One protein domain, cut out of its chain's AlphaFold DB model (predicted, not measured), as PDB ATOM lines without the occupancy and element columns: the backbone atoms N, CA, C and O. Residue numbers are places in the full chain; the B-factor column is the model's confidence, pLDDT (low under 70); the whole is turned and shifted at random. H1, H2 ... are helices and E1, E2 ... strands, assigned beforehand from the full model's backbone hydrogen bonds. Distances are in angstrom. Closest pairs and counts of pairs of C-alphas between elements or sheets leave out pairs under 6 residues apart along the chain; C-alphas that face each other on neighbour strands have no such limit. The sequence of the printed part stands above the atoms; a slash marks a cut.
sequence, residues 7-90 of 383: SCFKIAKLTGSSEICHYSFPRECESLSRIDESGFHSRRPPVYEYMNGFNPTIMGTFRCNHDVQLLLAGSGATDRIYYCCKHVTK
ATOM      1  N   SER A   7      29.484  -5.686  44.008       74.00
ATOM      2  CA  SER A   7      28.294  -6.043  44.779       74.00
ATOM      3  C   SER A   7      26.983  -5.764  44.043       74.00
ATOM      4  O   SER A   7      26.025  -6.489  44.284       74.00
ATOM      5  N   CYS A   8      26.928  -4.796  43.121       74.44
ATOM      6  CA  CYS A   8      25.718  -4.459  42.366       74.44
ATOM      7  C   CYS A   8      25.245  -5.581  41.430       74.44
ATOM      8  O   CYS A   8      24.059  -5.635  41.119       74.44
ATOM      9  N   PHE A   9      26.143  -6.470  41.006       80.81
ATOM     10  CA  PHE A   9      25.916  -7.469  39.957       80.81
ATOM     11  C   PHE A   9      25.919  -8.886  40.534       80.81
ATOM     12  O   PHE A   9      26.738  -9.737  40.190       80.81
ATOM     13  N   LYS A  10      25.002  -9.127  41.471       72.19
ATOM     14  CA  LYS A  10      24.764 -10.441  42.077       72.19
ATOM     15  C   LYS A  10      23.461 -11.007  41.532       72.19
ATOM     16  O   LYS A  10      22.527 -10.249  41.291       72.19
ATOM     17  N   ILE A  11      23.396 -12.329  41.372       69.38
ATOM     18  CA  ILE A  11      22.147 -13.007  41.010       69.38
ATOM     19  C   ILE A  11      21.151 -12.772  42.147       69.38
ATOM     20  O   ILE A  11      21.288 -13.331  43.235       69.38
ATOM     21  N   ALA A  12      20.168 -11.918  41.895       63.38
ATOM     22  CA  ALA A  12      19.079 -11.635  42.811       63.38
ATOM     23  C   ALA A  12      17.801 -12.317  42.326       63.38
ATOM     24  O   ALA A  12      17.592 -12.478  41.126       63.38
ATOM     25  N   LYS A  13      16.912 -12.670  43.262       60.78
ATOM     26  CA  LYS A  13      15.571 -13.197  42.943       60.78
ATOM     27  C   LYS A  13      14.805 -12.276  41.988       60.78
ATOM     28  O   LYS A  13      14.157 -12.767  41.076       60.78
ATOM     29  N   LEU A  14      14.939 -10.963  42.181       59.03
ATOM     30  CA  LEU A  14      14.246  -9.942  41.399       59.03
ATOM     31  C   LEU A  14      14.749  -9.845  39.951       59.03
ATOM     32  O   LEU A  14      13.955  -9.672  39.035       59.03
ATOM     33  N   THR A  15      16.064  -9.936  39.734       62.50
ATOM     34  CA  THR A  15      16.661  -9.772  38.398       62.50
ATOM     35  C   THR A  15      16.812 -11.094  37.655       62.50
ATOM     36  O   THR A  15      16.925 -11.092  36.433       62.50
ATOM     37  N   GLY A  16      16.887 -12.221  38.372       68.00
ATOM     38  CA  GLY A  16      17.183 -13.544  37.811       68.00
ATOM     39  C   GLY A  16      18.566 -13.656  37.152       68.00
ATOM     40  O   GLY A  16      18.933 -14.726  36.675       68.00
ATOM     41  N   SER A  17      19.344 -12.572  37.127       72.06
ATOM     42  CA  SER A  17      20.621 -12.449  36.434       72.06
ATOM     43  C   SER A  17      21.573 -11.540  37.209       72.06
ATOM     44  O   SER A  17      21.154 -10.680  37.987       72.06
ATOM     45  N   SER A  18      22.873 -11.727  36.988       77.25
ATOM     46  CA  SER A  18      23.923 -10.820  37.464       77.25
ATOM     47  C   SER A  18      24.212  -9.679  36.485       77.25
ATOM     48  O   SER A  18      25.102  -8.880  36.741       77.25
ATOM     49  N   GLU A  19      23.515  -9.613  35.350       77.94
ATOM     50  CA  GLU A  19      23.754  -8.600  34.309       77.94
ATOM     51  C   GLU A  19      23.043  -7.280  34.617       77.94
ATOM     52  O   GLU A  19      23.485  -6.209  34.207       77.94
ATOM     53  N   ILE A  20      21.952  -7.353  35.377       79.62
ATOM     54  CA  ILE A  20      21.179  -6.196  35.811       79.62
ATOM     55  C   ILE A  20      21.613  -5.839  37.229       79.62
ATOM     56  O   ILE A  20      21.801  -6.716  38.075       79.62
ATOM     57  N   CYS A  21      21.757  -4.540  37.506       78.00
ATOM     58  CA  CYS A  21      22.006  -4.092  38.865       78.00
ATOM     59  C   CYS A  21      20.861  -4.558  39.767       78.00
ATOM     60  O   CYS A  21      19.709  -4.181  39.558       78.00
ATOM     61  N   HIS A  22      21.178  -5.335  40.798       73.69
ATOM     62  CA  HIS A  22      20.158  -5.854  41.705       73.69
ATOM     63  C   HIS A  22      19.494  -4.755  42.554       73.69
ATOM     64  O   HIS A  22      18.379  -4.937  43.034       73.69
ATOM     65  N   TYR A  23      20.175  -3.613  42.714       72.81
ATOM     66  CA  TYR A  23      19.626  -2.391  43.309       72.81
ATOM     67  C   TYR A  23      18.819  -1.543  42.309       72.81
ATOM     68  O   TYR A  23      18.361  -0.450  42.643       72.81
ATOM     69  N   SER A  24      18.704  -2.023  41.067       76.06
ATOM     70  CA  SER A  24      18.033  -1.391  39.928       76.06
ATOM     71  C   SER A  24      18.402   0.069  39.727       76.06
ATOM     72  O   SER A  24      17.572   0.929  39.446       76.06
ATOM     73  N   PHE A  25      19.698   0.330  39.859       81.31
ATOM     74  CA  PHE A  25      20.299   1.549  39.363       81.31
ATOM     75  C   PHE A  25      20.702   1.372  37.887       81.31
ATOM     76  O   PHE A  25      21.201   0.298  37.538       81.31
ATOM     77  N   PRO A  26      20.545   2.403  37.039       84.12
ATOM     78  CA  PRO A  26      19.903   3.689  37.332       84.12
ATOM     79  C   PRO A  26      18.383   3.548  37.506       84.12
ATOM     80  O   PRO A  26      17.736   2.824  36.756       84.12
ATOM     81  N   ARG A  27      17.810   4.256  38.486       80.88
ATOM     82  CA  ARG A  27      16.355   4.293  38.702       80.88
ATOM     83  C   ARG A  27      15.691   5.272  37.738       80.88
ATOM     84  O   ARG A  27      16.275   6.301  37.400       80.88
ATOM     85  N   GLU A  28      14.440   4.998  37.375       81.31
ATOM     86  CA  GLU A  28      13.650   5.894  36.527       81.31
ATOM     87  C   GLU A  28      13.493   7.287  37.151       81.31
ATOM     88  O   GLU A  28      13.340   7.439  38.368       81.31
ATOM     89  N   CYS A  29      13.542   8.322  36.314       84.12
ATOM     90  CA  CYS A  29      13.299   9.690  36.752       84.12
ATOM     91  C   CYS A  29      11.809   9.905  37.030       84.12
ATOM     92  O   CYS A  29      10.960   9.565  36.211       84.12
ATOM     93  N   GLU A  30      11.504  10.558  38.147       82.31
ATOM     94  CA  GLU A  30      10.143  10.940  38.511       82.31
ATOM     95  C   GLU A  30      10.039  12.456  38.620       82.31
ATOM     96  O   GLU A  30      10.756  13.094  39.397       82.31
ATOM     97  N   SER A  31       9.134  13.056  37.850       83.06
ATOM     98  CA  SER A  31       8.968  14.511  37.805       83.06
ATOM     99  C   SER A  31       8.315  15.081  39.069       83.06
ATOM    100  O   SER A  31       8.599  16.228  39.427       83.06
ATOM    101  N   LEU A  32       7.500  14.282  39.766       85.31
ATOM    102  CA  LEU A  32       6.737  14.640  40.962       85.31
ATOM    103  C   LEU A  32       6.694  13.464  41.940       85.31
ATOM    104  O   LEU A  32       6.702  12.313  41.515       85.31
ATOM    105  N   SER A  33       6.613  13.765  43.237       84.69
ATOM    106  CA  SER A  33       6.369  12.739  44.252       84.69
ATOM    107  C   SER A  33       4.908  12.295  44.200       84.69
ATOM    108  O   SER A  33       4.022  13.144  44.067       84.69
ATOM    109  N   ARG A  34       4.646  10.995  44.340       83.12
ATOM    110  CA  ARG A  34       3.288  10.427  44.358       83.12
ATOM    111  C   ARG A  34       3.131   9.367  45.443       83.12
ATOM    112  O   ARG A  34       4.115   8.801  45.909       83.12
ATOM    113  N   ILE A  35       1.889   9.107  45.831       80.38
ATOM    114  CA  ILE A  35       1.517   8.007  46.724       80.38
ATOM    115  C   ILE A  35       0.476   7.167  45.993       80.38
ATOM    116  O   ILE A  35      -0.487   7.719  45.465       80.38
ATOM    117  N   ASP A  36       0.676   5.857  45.965       74.88
ATOM    118  CA  ASP A  36      -0.287   4.881  45.456       74.88
ATOM    119  C   ASP A  36      -0.374   3.677  46.416       74.88
ATOM    120  O   ASP A  36       0.189   3.707  47.514       74.88
ATOM    121  N   GLU A  37      -1.079   2.612  46.022       67.44
ATOM    122  CA  GLU A  37      -1.230   1.381  46.821       67.44
ATOM    123  C   GLU A  37       0.109   0.715  47.178       67.44
ATOM    124  O   GLU A  37       0.185  -0.092  48.107       67.44
ATOM    125  N   SER A  38       1.178   1.075  46.465       62.00
ATOM    126  CA  SER A  38       2.527   0.594  46.716       62.00
ATOM    127  C   SER A  38       3.375   1.443  47.649       62.00
ATOM    128  O   SER A  38       4.467   1.035  48.063       62.00
ATOM    129  N   GLY A  39       2.864   2.610  48.024       68.75
ATOM    130  CA  GLY A  39       3.481   3.530  48.961       68.75
ATOM    131  C   GLY A  39       3.972   4.815  48.301       68.75
ATOM    132  O   GLY A  39       3.464   5.262  47.276       68.75
ATOM    133  N   PHE A  40       4.933   5.460  48.960       75.75
ATOM    134  CA  PHE A  40       5.449   6.762  48.556       75.75
ATOM    135  C   PHE A  40       6.597   6.636  47.553       75.75
ATOM    136  O   PHE A  40       7.629   6.029  47.847       75.75
ATOM    137  N   HIS A  41       6.447   7.309  46.416       76.19
ATOM    138  CA  HIS A  41       7.478   7.486  45.402       76.19
ATOM    139  C   HIS A  41       7.960   8.933  45.440       76.19
ATOM    140  O   HIS A  41       7.182   9.872  45.264       76.19
ATOM    141  N   SER A  42       9.248   9.124  45.717       77.69
ATOM    142  CA  SER A  42       9.847  10.457  45.778       77.69
ATOM    143  C   SER A  42      10.203  10.956  44.383       77.69
ATOM    144  O   SER A  42      10.816  10.224  43.603       77.69
ATOM    145  N   ARG A  43       9.940  12.242  44.122       82.94
ATOM    146  CA  ARG A  43      10.460  12.964  42.956       82.94
ATOM    147  C   ARG A  43      11.959  12.690  42.786       82.94
ATOM    148  O   ARG A  43      12.741  12.920  43.711       82.94
ATOM    149  N   ARG A  44      12.353  12.271  41.583       83.69
ATOM    150  CA  ARG A  44      13.731  11.955  41.195       83.69
ATOM    151  C   ARG A  44      14.085  12.699  39.903       83.69
ATOM    152  O   ARG A  44      13.748  12.219  38.823       83.69
ATOM    153  N   PRO A  45      14.713  13.884  39.990       81.81
ATOM    154  CA  PRO A  45      15.154  14.607  38.804       81.81
ATOM    155  C   PRO A  45      16.360  13.910  38.142       81.81
ATOM    156  O   PRO A  45      17.008  13.074  38.779       81.81
ATOM    157  N   PRO A  46      16.706  14.280  36.895       81.50
ATOM    158  CA  PRO A  46      17.936  13.818  36.256       81.50
ATOM    159  C   PRO A  46      19.160  14.070  37.146       81.50
ATOM    160  O   PRO A  46      19.183  15.068  37.872       81.50
ATOM    161  N   VAL A  47      20.178  13.205  37.070       82.12
ATOM    162  CA  VAL A  47      21.391  13.163  37.928       82.12
ATOM    163  C   VAL A  47      21.190  12.453  39.283       82.12
ATOM    164  O   VAL A  47      22.163  12.111  39.961       82.12
ATOM    165  N   TYR A  48      19.944  12.178  39.681       80.12
ATOM    166  CA  TYR A  48      19.609  11.491  40.935       80.12
ATOM    167  C   TYR A  48      19.278  10.006  40.726       80.12
ATOM    168  O   TYR A  48      18.823   9.337  41.652       80.12
ATOM    169  N   GLU A  49      19.530   9.461  39.534       84.25
ATOM    170  CA  GLU A  49      19.197   8.082  39.158       84.25
ATOM    171  C   GLU A  49      19.947   7.053  40.004       84.25
ATOM    172  O   GLU A  49      19.459   5.940  40.153       84.25
ATOM    173  N   TYR A  50      21.099   7.428  40.569       81.00
ATOM    174  CA  TYR A  50      21.969   6.589  41.406       81.00
ATOM    175  C   TYR A  50      21.887   6.911  42.906       81.00
ATOM    176  O   TYR A  50      22.659   6.369  43.698       81.00
ATOM    177  N   MET A  51      20.976   7.799  43.312       76.62
ATOM    178  CA  MET A  51      20.780   8.152  44.718       76.62
ATOM    179  C   MET A  51      19.483   7.545  45.244       76.62
ATOM    180  O   MET A  51      18.446   7.553  44.576       76.62
ATOM    181  N   ASN A  52      19.557   6.988  46.452       76.44
ATOM    182  CA  ASN A  52      18.379   6.504  47.162       76.44
ATOM    183  C   ASN A  52      17.580   7.688  47.730       76.44
ATOM    184  O   ASN A  52      17.992   8.843  47.609       76.44
ATOM    185  N   GLY A  53      16.429   7.417  48.351       73.56
ATOM    186  CA  GLY A  53      15.785   8.439  49.176       73.56
ATOM    187  C   GLY A  53      16.752   8.841  50.288       73.56
ATOM    188  O   GLY A  53      17.205   7.981  51.027       73.56
ATOM    189  N   PHE A  54      17.122  10.116  50.405       70.88
ATOM    190  CA  PHE A  54      18.131  10.542  51.376       70.88
ATOM    191  C   PHE A  54      17.686  11.778  52.153       70.88
ATOM    192  O   PHE A  54      16.925  12.615  51.668       70.88
ATOM    193  N   ASN A  55      18.208  11.912  53.370       74.44
ATOM    194  CA  ASN A  55      18.100  13.137  54.149       74.44
ATOM    195  C   ASN A  55      19.356  14.001  53.899       74.44
ATOM    196  O   ASN A  55      20.464  13.512  54.145       74.44
ATOM    197  N   PRO A  56      19.229  15.261  53.433       76.31
ATOM    198  CA  PRO A  56      20.381  16.113  53.124       76.31
ATOM    199  C   PRO A  56      21.347  16.313  54.296       76.31
ATOM    200  O   PRO A  56      22.558  16.339  54.089       76.31
ATOM    201  N   THR A  57      20.834  16.406  55.526       76.75
ATOM    202  CA  THR A  57      21.650  16.556  56.738       76.75
ATOM    203  C   THR A  57      22.463  15.296  57.006       76.75
ATOM    204  O   THR A  57      23.671  15.379  57.227       76.75
ATOM    205  N   ILE A  58      21.829  14.123  56.938       73.88
ATOM    206  CA  ILE A  58      22.501  12.830  57.127       73.88
ATOM    207  C   ILE A  58      23.565  12.634  56.034       73.88
ATOM    208  O   ILE A  58      24.722  12.371  56.353       73.88
ATOM    209  N   MET A  59      23.217  12.874  54.765       77.81
ATOM    210  CA  MET A  59      24.156  12.773  53.642       77.81
ATOM    211  C   MET A  59      25.332  13.750  53.779       77.81
ATOM    212  O   MET A  59      26.475  13.368  53.550       77.81
ATOM    213  N   GLY A  60      25.091  14.998  54.192       79.50
ATOM    214  CA  GLY A  60      26.156  15.975  54.441       79.50
ATOM    215  C   GLY A  60      27.074  15.592  55.609       79.50
ATOM    216  O   GLY A  60      28.268  15.893  55.574       79.50
ATOM    217  N   THR A  61      26.529  14.895  56.611       77.81
ATOM    218  CA  THR A  61      27.242  14.492  57.832       77.81
ATOM    219  C   THR A  61      28.095  13.246  57.609       77.81
ATOM    220  O   THR A  61      29.293  13.267  57.877       77.81
ATOM    221  N   PHE A  62      27.500  12.166  57.097       72.44
ATOM    222  CA  PHE A  62      28.189  10.881  56.923       72.44
ATOM    223  C   PHE A  62      28.849  10.730  55.552       72.44
ATOM    224  O   PHE A  62      29.697   9.859  55.378       72.44
ATOM    225  N   ARG A  63      28.491  11.586  54.583       77.88
ATOM    226  CA  ARG A  63      29.024  11.577  53.210       77.88
ATOM    227  C   ARG A  63      28.877  10.224  52.509       77.88
ATOM    228  O   ARG A  63      29.691   9.879  51.655       77.88
ATOM    229  N   CYS A  64      27.830   9.472  52.842       70.12
ATOM    230  CA  CYS A  64      27.474   8.231  52.170       70.12
ATOM    231  C   CYS A  64      26.013   8.247  51.700       70.12
ATOM    232  O   CYS A  64      25.204   9.077  52.119       70.12
ATOM    233  N   ASN A  65      25.702   7.373  50.741       71.38
ATOM    234  CA  ASN A  65      24.349   7.212  50.218       71.38
ATOM    235  C   ASN A  65      23.529   6.433  51.254       71.38
ATOM    236  O   ASN A  65      23.867   5.296  51.580       71.38
ATOM    237  N   HIS A  66      22.480   7.054  51.782       72.44
ATOM    238  CA  HIS A  66      21.557   6.434  52.730       72.44
ATOM    239  C   HIS A  66      20.251   6.111  52.019       72.44
ATOM    240  O   HIS A  66      19.893   6.814  51.079       72.44
ATOM    241  N   ASP A  67      19.542   5.082  52.482       72.88
ATOM    242  CA  ASP A  67      18.210   4.744  51.981       72.88
ATOM    243  C   ASP A  67      17.157   5.010  53.060       72.88
ATOM    244  O   ASP A  67      16.962   4.230  53.989       72.88
ATOM    245  N   VAL A  68      16.527   6.176  52.967       72.31
ATOM    246  CA  VAL A  68      15.431   6.628  53.820       72.31
ATOM    247  C   VAL A  68      14.126   6.328  53.100       72.31
ATOM    248  O   VAL A  68      13.849   6.882  52.034       72.31
ATOM    249  N   GLN A  69      13.306   5.487  53.719       69.62
ATOM    250  CA  GLN A  69      12.018   5.072  53.182       69.62
ATOM    251  C   GLN A  69      10.889   5.424  54.152       69.62
ATOM    252  O   GLN A  69      11.037   5.306  55.368       69.62
ATOM    253  N   LEU A  70       9.749   5.850  53.604       69.06
ATOM    254  CA  LEU A  70       8.521   6.059  54.370       69.06
ATOM    255  C   LEU A  70       7.717   4.758  54.401       69.06
ATOM    256  O   LEU A  70       7.366   4.208  53.354       69.06
ATOM    257  N   LEU A  71       7.408   4.278  55.603       68.12
ATOM    258  CA  LEU A  71       6.539   3.125  55.818       68.12
ATOM    259  C   LEU A  71       5.094   3.624  55.935       68.12
ATOM    260  O   LEU A  71       4.739   4.264  56.919       68.12
ATOM    261  N   LEU A  72       4.283   3.374  54.906       65.44
ATOM    262  CA  LEU A  72       2.853   3.700  54.877       65.44
ATOM    263  C   LEU A  72       2.046   2.396  54.904       65.44
ATOM    264  O   LEU A  72       2.554   1.374  54.447       65.44
ATOM    265  N   ALA A  73       0.814   2.436  55.422       60.31
ATOM    266  CA  ALA A  73      -0.099   1.288  55.444       60.31
ATOM    267  C   ALA A  73      -0.454   0.799  54.021       60.31
ATOM    268  O   ALA A  73      -0.449   1.588  53.076       60.31
ATOM    269  N   GLY A  74      -0.767  -0.494  53.867       62.25
ATOM    270  CA  GLY A  74      -1.114  -1.116  52.579       62.25
ATOM    271  C   GLY A  74      -0.469  -2.489  52.365       62.25
ATOM    272  O   GLY A  74       0.259  -2.995  53.217       62.25
ATOM    273  N   SER A  75      -0.704  -3.104  51.204       59.72
ATOM    274  CA  SER A  75      -0.171  -4.438  50.877       59.72
ATOM    275  C   SER A  75       1.362  -4.478  50.803       59.72
ATOM    276  O   SER A  75       1.941  -5.508  51.135       59.72
ATOM    277  N   GLY A  76       2.013  -3.367  50.440       60.62
ATOM    278  CA  GLY A  76       3.471  -3.205  50.520       60.62
ATOM    279  C   GLY A  76       3.995  -2.939  51.940       60.62
ATOM    280  O   GLY A  76       5.197  -3.039  52.183       60.62
ATOM    281  N   ALA A  77       3.117  -2.619  52.900       66.00
ATOM    282  CA  ALA A  77       3.493  -2.421  54.299       66.00
ATOM    283  C   ALA A  77       3.829  -3.750  54.981       66.00
ATOM    284  O   ALA A  77       4.800  -3.809  55.729       66.00
ATOM    285  N   THR A  78       3.085  -4.824  54.683       70.44
ATOM    286  CA  THR A  78       3.336  -6.160  55.258       70.44
ATOM    287  C   THR A  78       4.727  -6.674  54.905       70.44
ATOM    288  O   THR A  78       5.420  -7.246  55.744       70.44
ATOM    289  N   ASP A  79       5.166  -6.409  53.675       68.69
ATOM    290  CA  ASP A  79       6.457  -6.863  53.156       68.69
ATOM    291  C   ASP A  79       7.595  -6.086  53.837       68.69
ATOM    292  O   ASP A  79       8.594  -6.665  54.269       68.69
ATOM    293  N   ARG A  80       7.393  -4.777  54.046       70.62
ATOM    294  CA  ARG A  80       8.310  -3.912  54.804       70.62
ATOM    295  C   ARG A  80       8.373  -4.280  56.284       70.62
ATOM    296  O   ARG A  80       9.470  -4.329  56.830       70.62
ATOM    297  N   ILE A  81       7.240  -4.571  56.924       72.38
ATOM    298  CA  ILE A  81       7.185  -5.035  58.318       72.38
ATOM    299  C   ILE A  81       7.972  -6.337  58.449       72.38
ATOM    300  O   ILE A  81       8.869  -6.423  59.287       72.38
ATOM    301  N   TYR A  82       7.704  -7.322  57.585       75.38
ATOM    302  CA  TYR A  82       8.440  -8.583  57.588       75.38
ATOM    303  C   TYR A  82       9.944  -8.363  57.383       75.38
ATOM    304  O   TYR A  82      10.739  -8.908  58.151       75.38
ATOM    305  N   TYR A  83      10.349  -7.538  56.412       72.25
ATOM    306  CA  TYR A  83      11.756  -7.209  56.174       72.25
ATOM    307  C   TYR A  83      12.408  -6.554  57.399       72.25
ATOM    308  O   TYR A  83      13.417  -7.049  57.902       72.25
ATOM    309  N   CYS A  84      11.823  -5.475  57.927       71.00
ATOM    310  CA  CYS A  84      12.352  -4.775  59.095       71.00
ATOM    311  C   CYS A  84      12.485  -5.725  60.287       71.00
ATOM    312  O   CYS A  84      13.556  -5.798  60.887       71.00
ATOM    313  N   CYS A  85      11.445  -6.509  60.584       72.56
ATOM    314  CA  CYS A  85      11.493  -7.514  61.639       72.56
ATOM    315  C   CYS A  85      12.608  -8.533  61.380       72.56
ATOM    316  O   CYS A  85      13.466  -8.697  62.238       72.56
ATOM    317  N   LYS A  86      12.669  -9.142  60.189       72.50
ATOM    318  CA  LYS A  86      13.678 -10.149  59.816       72.50
ATOM    319  C   LYS A  86      15.106  -9.652  60.029       72.50
ATOM    320  O   LYS A  86      15.935 -10.414  60.519       72.50
ATOM    321  N   HIS A  87      15.399  -8.409  59.649       67.88
ATOM    322  CA  HIS A  87      16.742  -7.840  59.759       67.88
ATOM    323  C   HIS A  87      17.083  -7.410  61.186       67.88
ATOM    324  O   HIS A  87      18.181  -7.705  61.651       67.88
ATOM    325  N   VAL A  88      16.149  -6.783  61.908       66.44
ATOM    326  CA  VAL A  88      16.369  -6.374  63.307       66.44
ATOM    327  C   VAL A  88      16.487  -7.592  64.228       66.44
ATOM    328  O   VAL A  88      17.254  -7.568  65.187       66.44
ATOM    329  N   THR A  89      15.777  -8.682  63.928       63.19
ATOM    330  CA  THR A  89      15.872  -9.943  64.677       63.19
ATOM    331  C   THR A  89      16.923 -10.901  64.119       63.19
ATOM    332  O   THR A  89      17.015 -12.033  64.596       63.19
ATOM    333  N   LYS A  90      17.696 -10.513  63.092       66.50
ATOM    334  CA  LYS A  90      18.758 -11.372  62.559       66.50
ATOM    335  C   LYS A  90      19.840 -11.487  63.625       66.50
ATOM    336  O   LYS A  90      20.486 -10.500  63.967       66.50
TER     337      LYS A  90
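AT A GLANCE: This is residues 7 to 90 of the 383 residues of an uncharacterized protein of Phytophthora megakarya (UniProt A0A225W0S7). There is little regular structure: long loops join a small hairpin, E1 and E2, to two helices set apart, H1 and H2, and residues 82 to 90 stick out. The 84 printed residues begin with a 27-residue stretch with no named element, then run E1, E2, H1, H2. The class is mixed, with only 27 residues in named elements. The whole is only just loose, close to compact, with a radius of gyration of the C-alphas of 14.4 A and spans of 33 by 31 by 28 A.

HOW THE PARTS SIT: E1, residues 34 to 36, and E2, residues 39 to 41, form an antiparallel hairpin at 154 degrees, with N 41 and O 34 within hydrogen-bond range at 2.8 A. H1, residues 56 to 62, is apart from E1 and from H2, residues 75 to 88. The closest C-alphas of E2 and H2, Gly 39 and Gly 76, are 6.9 A apart. Every O i to N i+4 pair is within range in H1, and 9 of 10 in H2.

IN THESE COORDINATES: E1 begins at C-alpha 34 (3.288, 10.427, 44.358); E1 and E2 each measure 6.7 A. H1 measures 10.1 A and H2 20.8 A, ending at C-alpha 88 (16.369, -6.374, 63.307).

THE WHOLE: The farthest C-alphas, Ser 31 and Lys 90, are 37.1 A apart. The printed part has no cut; the links E2 to H1 and H1 to H2 are long. The model's pLDDT is under 70 at 23 residues, among them 69 to 77.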